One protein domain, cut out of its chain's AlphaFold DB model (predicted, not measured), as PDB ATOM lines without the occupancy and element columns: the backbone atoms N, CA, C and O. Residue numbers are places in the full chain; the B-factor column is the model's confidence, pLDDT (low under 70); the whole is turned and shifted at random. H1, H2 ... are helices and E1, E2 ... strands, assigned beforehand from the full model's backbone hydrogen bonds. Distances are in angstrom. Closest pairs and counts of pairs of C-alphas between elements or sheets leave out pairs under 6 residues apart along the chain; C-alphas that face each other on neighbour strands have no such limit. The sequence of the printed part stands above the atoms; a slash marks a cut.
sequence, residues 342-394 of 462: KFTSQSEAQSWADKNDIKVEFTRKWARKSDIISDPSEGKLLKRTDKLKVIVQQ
ATOM      1  N   LYS A 342      15.511 -26.800  14.184       78.62
ATOM      2  CA  LYS A 342      16.601 -27.665  13.712       78.62
ATOM      3  C   LYS A 342      16.126 -29.121  13.709       78.62
ATOM      4  O   LYS A 342      15.451 -29.526  14.649       78.62
ATOM      5  N   PHE A 343      16.525 -29.894  12.704       78.50
ATOM      6  CA  PHE A 343      16.269 -31.333  12.635       78.50
ATOM      7  C   PHE A 343      17.567 -32.131  12.808       78.50
ATOM      8  O   PHE A 343      18.672 -31.618  12.617       78.50
ATOM      9  N   THR A 344      17.421 -33.401  13.168       71.50
ATOM     10  CA  THR A 344      18.510 -34.374  13.332       71.50
ATOM     11  C   THR A 344      18.309 -35.623  12.471       71.50
ATOM     12  O   THR A 344      19.284 -36.269  12.100       71.50
ATOM     13  N   SER A 345      17.067 -35.936  12.078       70.50
ATOM     14  CA  SER A 345      16.733 -37.065  11.197       70.50
ATOM     15  C   SER A 345      15.697 -36.697  10.122       70.50
ATOM     16  O   SER A 345      14.933 -35.742  10.270       70.50
ATOM     17  N   GLN A 346      15.646 -37.464   9.022       75.81
ATOM     18  CA  GLN A 346      14.646 -37.254   7.959       75.81
ATOM     19  C   GLN A 346      13.218 -37.504   8.459       75.81
ATOM     20  O   GLN A 346      12.303 -36.769   8.100       75.81
ATOM     21  N   SER A 347      13.028 -38.517   9.309       78.69
ATOM     22  CA  SER A 347      11.735 -38.862   9.909       78.69
ATOM     23  C   SER A 347      11.235 -37.792  10.880       78.69
ATOM     24  O   SER A 347      10.040 -37.520  10.914       78.69
ATOM     25  N   GLU A 348      12.127 -37.141  11.629       79.69
ATOM     26  CA  GLU A 348      11.797 -35.984  12.467       79.69
ATOM     27  C   GLU A 348      11.361 -34.778  11.621       79.69
ATOM     28  O   GLU A 348      10.310 -34.195  11.889       79.69
ATOM     29  N   ALA A 349      12.112 -34.452  10.563       77.19
ATOM     30  CA  ALA A 349      11.777 -33.360   9.649       77.19
ATOM     31  C   ALA A 349      10.439 -33.588   8.925       77.19
ATOM     32  O   ALA A 349       9.601 -32.686   8.873       77.19
ATOM     33  N   GLN A 350      10.212 -34.806   8.422       80.56
ATOM     34  CA  GLN A 350       8.954 -35.193   7.785       80.56
ATOM     35  C   GLN A 350       7.800 -35.163   8.795       80.56
ATOM     36  O   GLN A 350       6.823 -34.459   8.570       80.56
ATOM     37  N   SER A 351       7.941 -35.811   9.960       83.81
ATOM     38  CA  SER A 351       6.881 -35.851  10.976       83.81
ATOM     39  C   SER A 351       6.530 -34.468  11.533       83.81
ATOM     40  O   SER A 351       5.370 -34.225  11.866       83.81
ATOM     41  N   TRP A 352       7.495 -33.549  11.647       84.56
ATOM     42  CA  TRP A 352       7.212 -32.159  12.016       84.56
ATOM     43  C   TRP A 352       6.411 -31.437  10.930       84.56
ATOM     44  O   TRP A 352       5.456 -30.730  11.251       84.56
ATOM     45  N   ALA A 353       6.771 -31.620   9.660       80.62
ATOM     46  CA  ALA A 353       6.095 -30.972   8.547       80.62
ATOM     47  C   ALA A 353       4.682 -31.539   8.313       80.62
ATOM     48  O   ALA A 353       3.745 -30.756   8.163       80.62
ATOM     49  N   ASP A 354       4.502 -32.861   8.406       82.12
ATOM     50  CA  ASP A 354       3.197 -33.536   8.339       82.12
ATOM     51  C   ASP A 354       2.244 -33.003   9.423       82.12
ATOM     52  O   ASP A 354       1.100 -32.652   9.145       82.12
ATOM     53  N   LYS A 355       2.738 -32.850  10.663       83.50
ATOM     54  CA  LYS A 355       1.987 -32.267  11.795       83.50
ATOM     55  C   LYS A 355       1.610 -30.792  11.605       83.50
ATOM     56  O   LYS A 355       0.827 -30.273  12.398       83.50
ATOM     57  N   ASN A 356       2.175 -30.110  10.608       78.19
ATOM     58  CA  ASN A 356       1.932 -28.696  10.316       78.19
ATOM     59  C   ASN A 356       1.363 -28.449   8.902       78.19
ATOM     60  O   ASN A 356       1.231 -27.285   8.521       78.19
ATOM     61  N   ASP A 357       1.006 -29.515   8.171       79.38
ATOM     62  CA  ASP A 357       0.523 -29.519   6.776       79.38
ATOM     63  C   ASP A 357       1.483 -28.838   5.773       79.38
ATOM     64  O   ASP A 357       1.093 -28.037   4.923       79.38
ATOM     65  N   ILE A 358       2.783 -29.133   5.894       78.88
ATOM     66  CA  ILE A 358       3.846 -28.551   5.060       78.88
ATOM     67  C   ILE A 358       4.502 -29.624   4.189       78.88
ATOM     68  O   ILE A 358       4.919 -30.680   4.655       78.88
ATOM     69  N   LYS A 359       4.659 -29.327   2.895       80.56
ATOM     70  CA  LYS A 359       5.305 -30.233   1.933       80.56
ATOM     71  C   LYS A 359       6.828 -30.123   2.024       80.56
ATOM     72  O   LYS A 359       7.386 -29.059   1.754       80.56
ATOM     73  N   VAL A 360       7.493 -31.229   2.353       79.25
ATOM     74  CA  VAL A 360       8.962 -31.323   2.427       79.25
ATOM     75  C   VAL A 360       9.564 -31.691   1.070       79.25
ATOM     76  O   VAL A 360       9.007 -32.478   0.308       79.25
ATOM     77  N   GLU A 361      10.733 -31.132   0.777       80.56
ATOM     78  CA  GLU A 361      11.571 -31.459  -0.371       80.56
ATOM     79  C   GLU A 361      12.999 -31.753   0.123       80.56
ATOM     80  O   GLU A 361      13.772 -30.836   0.406       80.56
ATOM     81  N   PHE A 362      13.351 -33.037   0.258       75.50
ATOM     82  CA  PHE A 362      14.694 -33.454   0.675       75.50
ATOM     83  C   PHE A 362      15.688 -33.344  -0.484       75.50
ATOM     84  O   PHE A 362      15.623 -34.101  -1.455       75.50
ATOM     85  N   THR A 363      16.656 -32.437  -0.364       70.94
ATOM     86  CA  THR A 363      17.705 -32.228  -1.373       70.94
ATOM     87  C   THR A 363      19.035 -32.799  -0.883       70.94
ATOM     88  O   THR A 363      19.531 -32.427   0.179       70.94
ATOM     89  N   ARG A 364      19.635 -33.730  -1.637       67.50
ATOM     90  CA  ARG A 364      20.934 -34.316  -1.265       67.50
ATOM     91  C   ARG A 364      22.083 -33.421  -1.733       67.50
ATOM     92  O   ARG A 364      22.093 -32.994  -2.885       67.50
ATOM     93  N   LYS A 365      23.072 -33.178  -0.868       62.78
ATOM     94  CA  LYS A 365      24.344 -32.526  -1.223       62.78
ATOM     95  C   LYS A 365      25.528 -33.353  -0.735       62.78
ATOM     96  O   LYS A 365      25.523 -33.861   0.382       62.78
ATOM     97  N   TRP A 366      26.555 -33.469  -1.572       57.62
ATOM     98  CA  TRP A 366      27.807 -34.131  -1.208       57.62
ATOM     99  C   TRP A 366      28.656 -33.181  -0.357       57.62
ATOM    100  O   TRP A 366      28.885 -32.035  -0.743       57.62
ATOM    101  N   ALA A 367      29.096 -33.646   0.811       52.91
ATOM    102  CA  ALA A 367      29.816 -32.845   1.797       52.91
ATOM    103  C   ALA A 367      30.715 -33.731   2.676       52.91
ATOM    104  O   ALA A 367      30.531 -34.947   2.760       52.91
ATOM    105  N   ARG A 368      31.728 -33.134   3.313       50.91
ATOM    106  CA  ARG A 368      32.792 -33.868   4.015       50.91
ATOM    107  C   ARG A 368      32.486 -34.043   5.512       50.91
ATOM    108  O   ARG A 368      32.795 -33.171   6.311       50.91
ATOM    109  N   LYS A 369      31.942 -35.219   5.855       50.19
ATOM    110  CA  LYS A 369      31.787 -35.807   7.208       50.19
ATOM    111  C   LYS A 369      31.093 -34.951   8.286       50.19
ATOM    112  O   LYS A 369      31.712 -34.479   9.236       50.19
ATOM    113  N   SER A 370      29.768 -34.953   8.257       51.16
ATOM    114  CA  SER A 370      28.939 -35.594   9.302       51.16
ATOM    115  C   SER A 370      27.476 -35.558   8.853       51.16
ATOM    116  O   SER A 370      27.086 -34.641   8.131       51.16
ATOM    117  N   ASP A 371      26.670 -36.548   9.239       53.00
ATOM    118  CA  ASP A 371      25.272 -36.649   8.792       53.00
ATOM    119  C   ASP A 371      24.381 -35.683   9.598       53.00
ATOM    120  O   ASP A 371      23.595 -36.070  10.460       53.00
ATOM    121  N   ILE A 372      24.552 -34.385   9.332       54.78
ATOM    122  CA  ILE A 372      23.780 -33.284   9.914       54.78
ATOM    123  C   ILE A 372      22.679 -32.887   8.928       54.78
ATOM    124  O   ILE A 372      22.957 -32.442   7.813       54.78
ATOM    125  N   ILE A 373      21.422 -33.007   9.360       61.03
ATOM    126  CA  ILE A 373      20.237 -32.653   8.567       61.03
ATOM    127  C   ILE A 373      19.790 -31.232   8.931       61.03
ATOM    128  O   ILE A 373      18.790 -31.006   9.609       61.03
ATOM    129  N   SER A 374      20.580 -30.248   8.501       58.50
ATOM    130  CA  SER A 374      20.248 -28.831   8.655       58.50
ATOM    131  C   SER A 374      19.424 -28.312   7.475       58.50
ATOM    132  O   SER A 374      19.789 -28.454   6.305       58.50
ATOM    133  N   ASP A 375      18.313 -27.640   7.778       66.00
ATOM    134  CA  ASP A 375      17.665 -26.754   6.814       66.00
ATOM    135  C   ASP A 375      18.504 -25.457   6.704       66.00
ATOM    136  O   ASP A 375      18.855 -24.876   7.738       66.00
ATOM    137  N   PRO A 376      18.811 -24.938   5.495       60.75
ATOM    138  CA  PRO A 376      19.440 -23.620   5.300       60.75
ATOM    139  C   PRO A 376      18.587 -22.431   5.811       60.75
ATOM    140  O   PRO A 376      18.944 -21.259   5.631       60.75
ATOM    141  N   SER A 377      17.445 -22.717   6.431       62.03
ATOM    142  CA  SER A 377      16.438 -21.799   6.953       62.03
ATOM    143  C   SER A 377      16.171 -21.980   8.452       62.03
ATOM    144  O   SER A 377      15.183 -21.441   8.943       62.03
ATOM    145  N   GLU A 378      17.032 -22.699   9.185       67.56
ATOM    146  CA  GLU A 378      16.941 -22.861  10.645       67.56
ATOM    147  C   GLU A 378      16.626 -21.528  11.354       67.56
ATOM    148  O   GLU A 378      17.308 -20.519  11.169       67.56
ATOM    149  N   GLY A 379      15.546 -21.509  12.140       64.00
ATOM    150  CA  GLY A 379      15.097 -20.330  12.880       64.00
ATOM    151  C   GLY A 379      14.373 -19.247  12.065       64.00
ATOM    152  O   GLY A 379      13.829 -18.330  12.686       64.00
ATOM    153  N   LYS A 380      14.308 -19.341  10.728       71.12
ATOM    154  CA  LYS A 380      13.516 -18.434   9.874       71.12
ATOM    155  C   LYS A 380      12.017 -18.754   9.959       71.12
ATOM    156  O   LYS A 380      11.611 -19.846  10.363       71.12
ATOM    157  N   LEU A 381      11.202 -17.782   9.547       72.19
ATOM    158  CA  LEU A 381       9.764 -17.944   9.339       72.19
ATOM    159  C   LEU A 381       9.491 -18.438   7.909       72.19
ATOM    160  O   LEU A 381       9.838 -17.759   6.944       72.19
ATOM    161  N   LEU A 382       8.845 -19.594   7.790       73.50
ATOM    162  CA  LEU A 382       8.329 -20.170   6.546       73.50
ATOM    163  C   LEU A 382       6.830 -19.873   6.453       73.50
ATOM    164  O   LEU A 382       6.135 -20.023   7.458       73.50
ATOM    165  N   LYS A 383       6.298 -19.487   5.288       73.06
ATOM    166  CA  LYS A 383       4.836 -19.458   5.115       73.06
ATOM    167  C   LYS A 383       4.305 -20.883   5.055       73.06
ATOM    168  O   LYS A 383       4.923 -21.729   4.418       73.06
ATOM    169  N   ARG A 384       3.116 -21.141   5.603       68.69
ATOM    170  CA  ARG A 384       2.477 -22.474   5.518       68.69
ATOM    171  C   ARG A 384       2.241 -22.956   4.076       68.69
ATOM    172  O   ARG A 384       2.147 -24.150   3.838       68.69
ATOM    173  N   THR A 385       2.170 -22.034   3.113       72.31
ATOM    174  CA  THR A 385       2.037 -22.318   1.673       72.31
ATOM    175  C   THR A 385       3.312 -22.830   1.003       72.31
ATOM    176  O   THR A 385       3.246 -23.364  -0.105       72.31
ATOM    177  N   ASP A 386       4.471 -22.619   1.623       73.94
ATOM    178  CA  ASP A 386       5.772 -22.778   0.983       73.94
ATOM    179  C   ASP A 386       6.370 -24.157   1.320       73.94
ATOM    180  O   ASP A 386       6.108 -24.735   2.375       73.94
ATOM    181  N   LYS A 387       7.194 -24.711   0.422       74.81
ATOM    182  CA  LYS A 387       7.838 -26.014   0.655       74.81
ATOM    183  C   LYS A 387       9.031 -25.889   1.602       74.81
ATOM    184  O   LYS A 387       9.906 -25.052   1.380       74.81
ATOM    185  N   LEU A 388       9.127 -26.791   2.577       78.56
ATOM    186  CA  LEU A 388      10.297 -26.940   3.445       78.56
ATOM    187  C   LEU A 388      11.433 -27.632   2.671       78.56
ATOM    188  O   LEU A 388      11.254 -28.758   2.205       78.56
ATOM    189  N   LYS A 389      12.599 -26.989   2.521       75.31
ATOM    190  CA  LYS A 389      13.728 -27.514   1.726       75.31
ATOM    191  C   LYS A 389      14.875 -27.990   2.610       75.31
ATOM    192  O   LYS A 389      15.886 -27.310   2.776       75.31
ATOM    193  N   VAL A 390      14.730 -29.206   3.121       73.38
ATOM    194  CA  VAL A 390      15.718 -29.838   3.998       73.38
ATOM    195  C   VAL A 390      16.911 -30.337   3.176       73.38
ATOM    196  O   VAL A 390      16.737 -31.033   2.170       73.38
ATOM    197  N   ILE A 391      18.134 -30.002   3.599       68.81
ATOM    198  CA  ILE A 391      19.359 -30.514   2.975       68.81
ATOM    199  C   ILE A 391      19.812 -31.773   3.719       68.81
ATOM    200  O   ILE A 391      19.913 -31.797   4.942       68.81
ATOM    201  N   VAL A 392      20.110 -32.821   2.954       64.88
ATOM    202  CA  VAL A 392      20.639 -34.093   3.450       64.88
ATOM    203  C   VAL A 392      22.073 -34.247   2.955       64.88
ATOM    204  O   VAL A 392      22.328 -34.229   1.749       64.88
ATOM    205  N   GLN A 393      23.006 -34.424   3.884       63.81
ATOM    206  CA  GLN A 393      24.375 -34.846   3.593       63.81
ATOM    207  C   GLN A 393      24.452 -36.371   3.748       63.81
ATOM    208  O   GLN A 393      23.697 -36.943   4.530       63.81
ATOM    209  N   GLN A 394      25.286 -37.042   2.949       54.94
ATOM    210  CA  GLN A 394      25.378 -38.506   2.941       54.94
ATOM    211  C   GLN A 394      26.837 -38.941   2.753       54.94
ATOM    212  O   GLN A 394      27.490 -38.527   1.793       54.94
TER     213      GLN A 394
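AT A GLANCE: This is residues 342 to 394 of the 462 residues of an uncharacterized protein of Dellaglioa algida (UniProt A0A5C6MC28). Little regular structure is present: an elongated body made mostly of loops holds a pair of short parallel strands, E1 and E3, side by side, with H1 and E2 apart from each other. The long link, residues 366 to 380, folds back after E1. The printed part has 53 residues, of which 18 are in named elements, in the order H1, E1, E2, E3; the class is mixed. It is compact, with a radius of gyration of the C-alphas of 10.9 A, and spans 33 by 19 by 16 A.

IN THESE COORDINATES: E1 is residues 363 to 365, 6.6 A long, and E3 is 391 to 393, 6.7 A, ending at C-alpha 393 (24.375, -34.846, 3.593). H1 is residues 346 to 354, 12.0 A, beginning at C-alpha 346 (14.646, -37.254, 7.959). E2 is residues 381 to 383, 6.7 A.

HOW THE PARTS SIT: E1 and E3 are parallel neighbours at 38 degrees; N 365 and O 392 are within hydrogen-bond range, 2.9 A. E2 pairs with no named strand and is apart from H1, E1 and E3. H1 and E3 are only just apart, closest 8.1 A. In H1 every O i to N i+4 pair is within hydrogen-bond range.

THE WHOLE: The C-alphas of Lys 369 and Thr 385, the two farthest apart, are 33.1 A apart. The printed part has no cut. Mean pLDDT of the printed part is 70.4; residues 364 to 379, 384 and 391 to 394 are under 70.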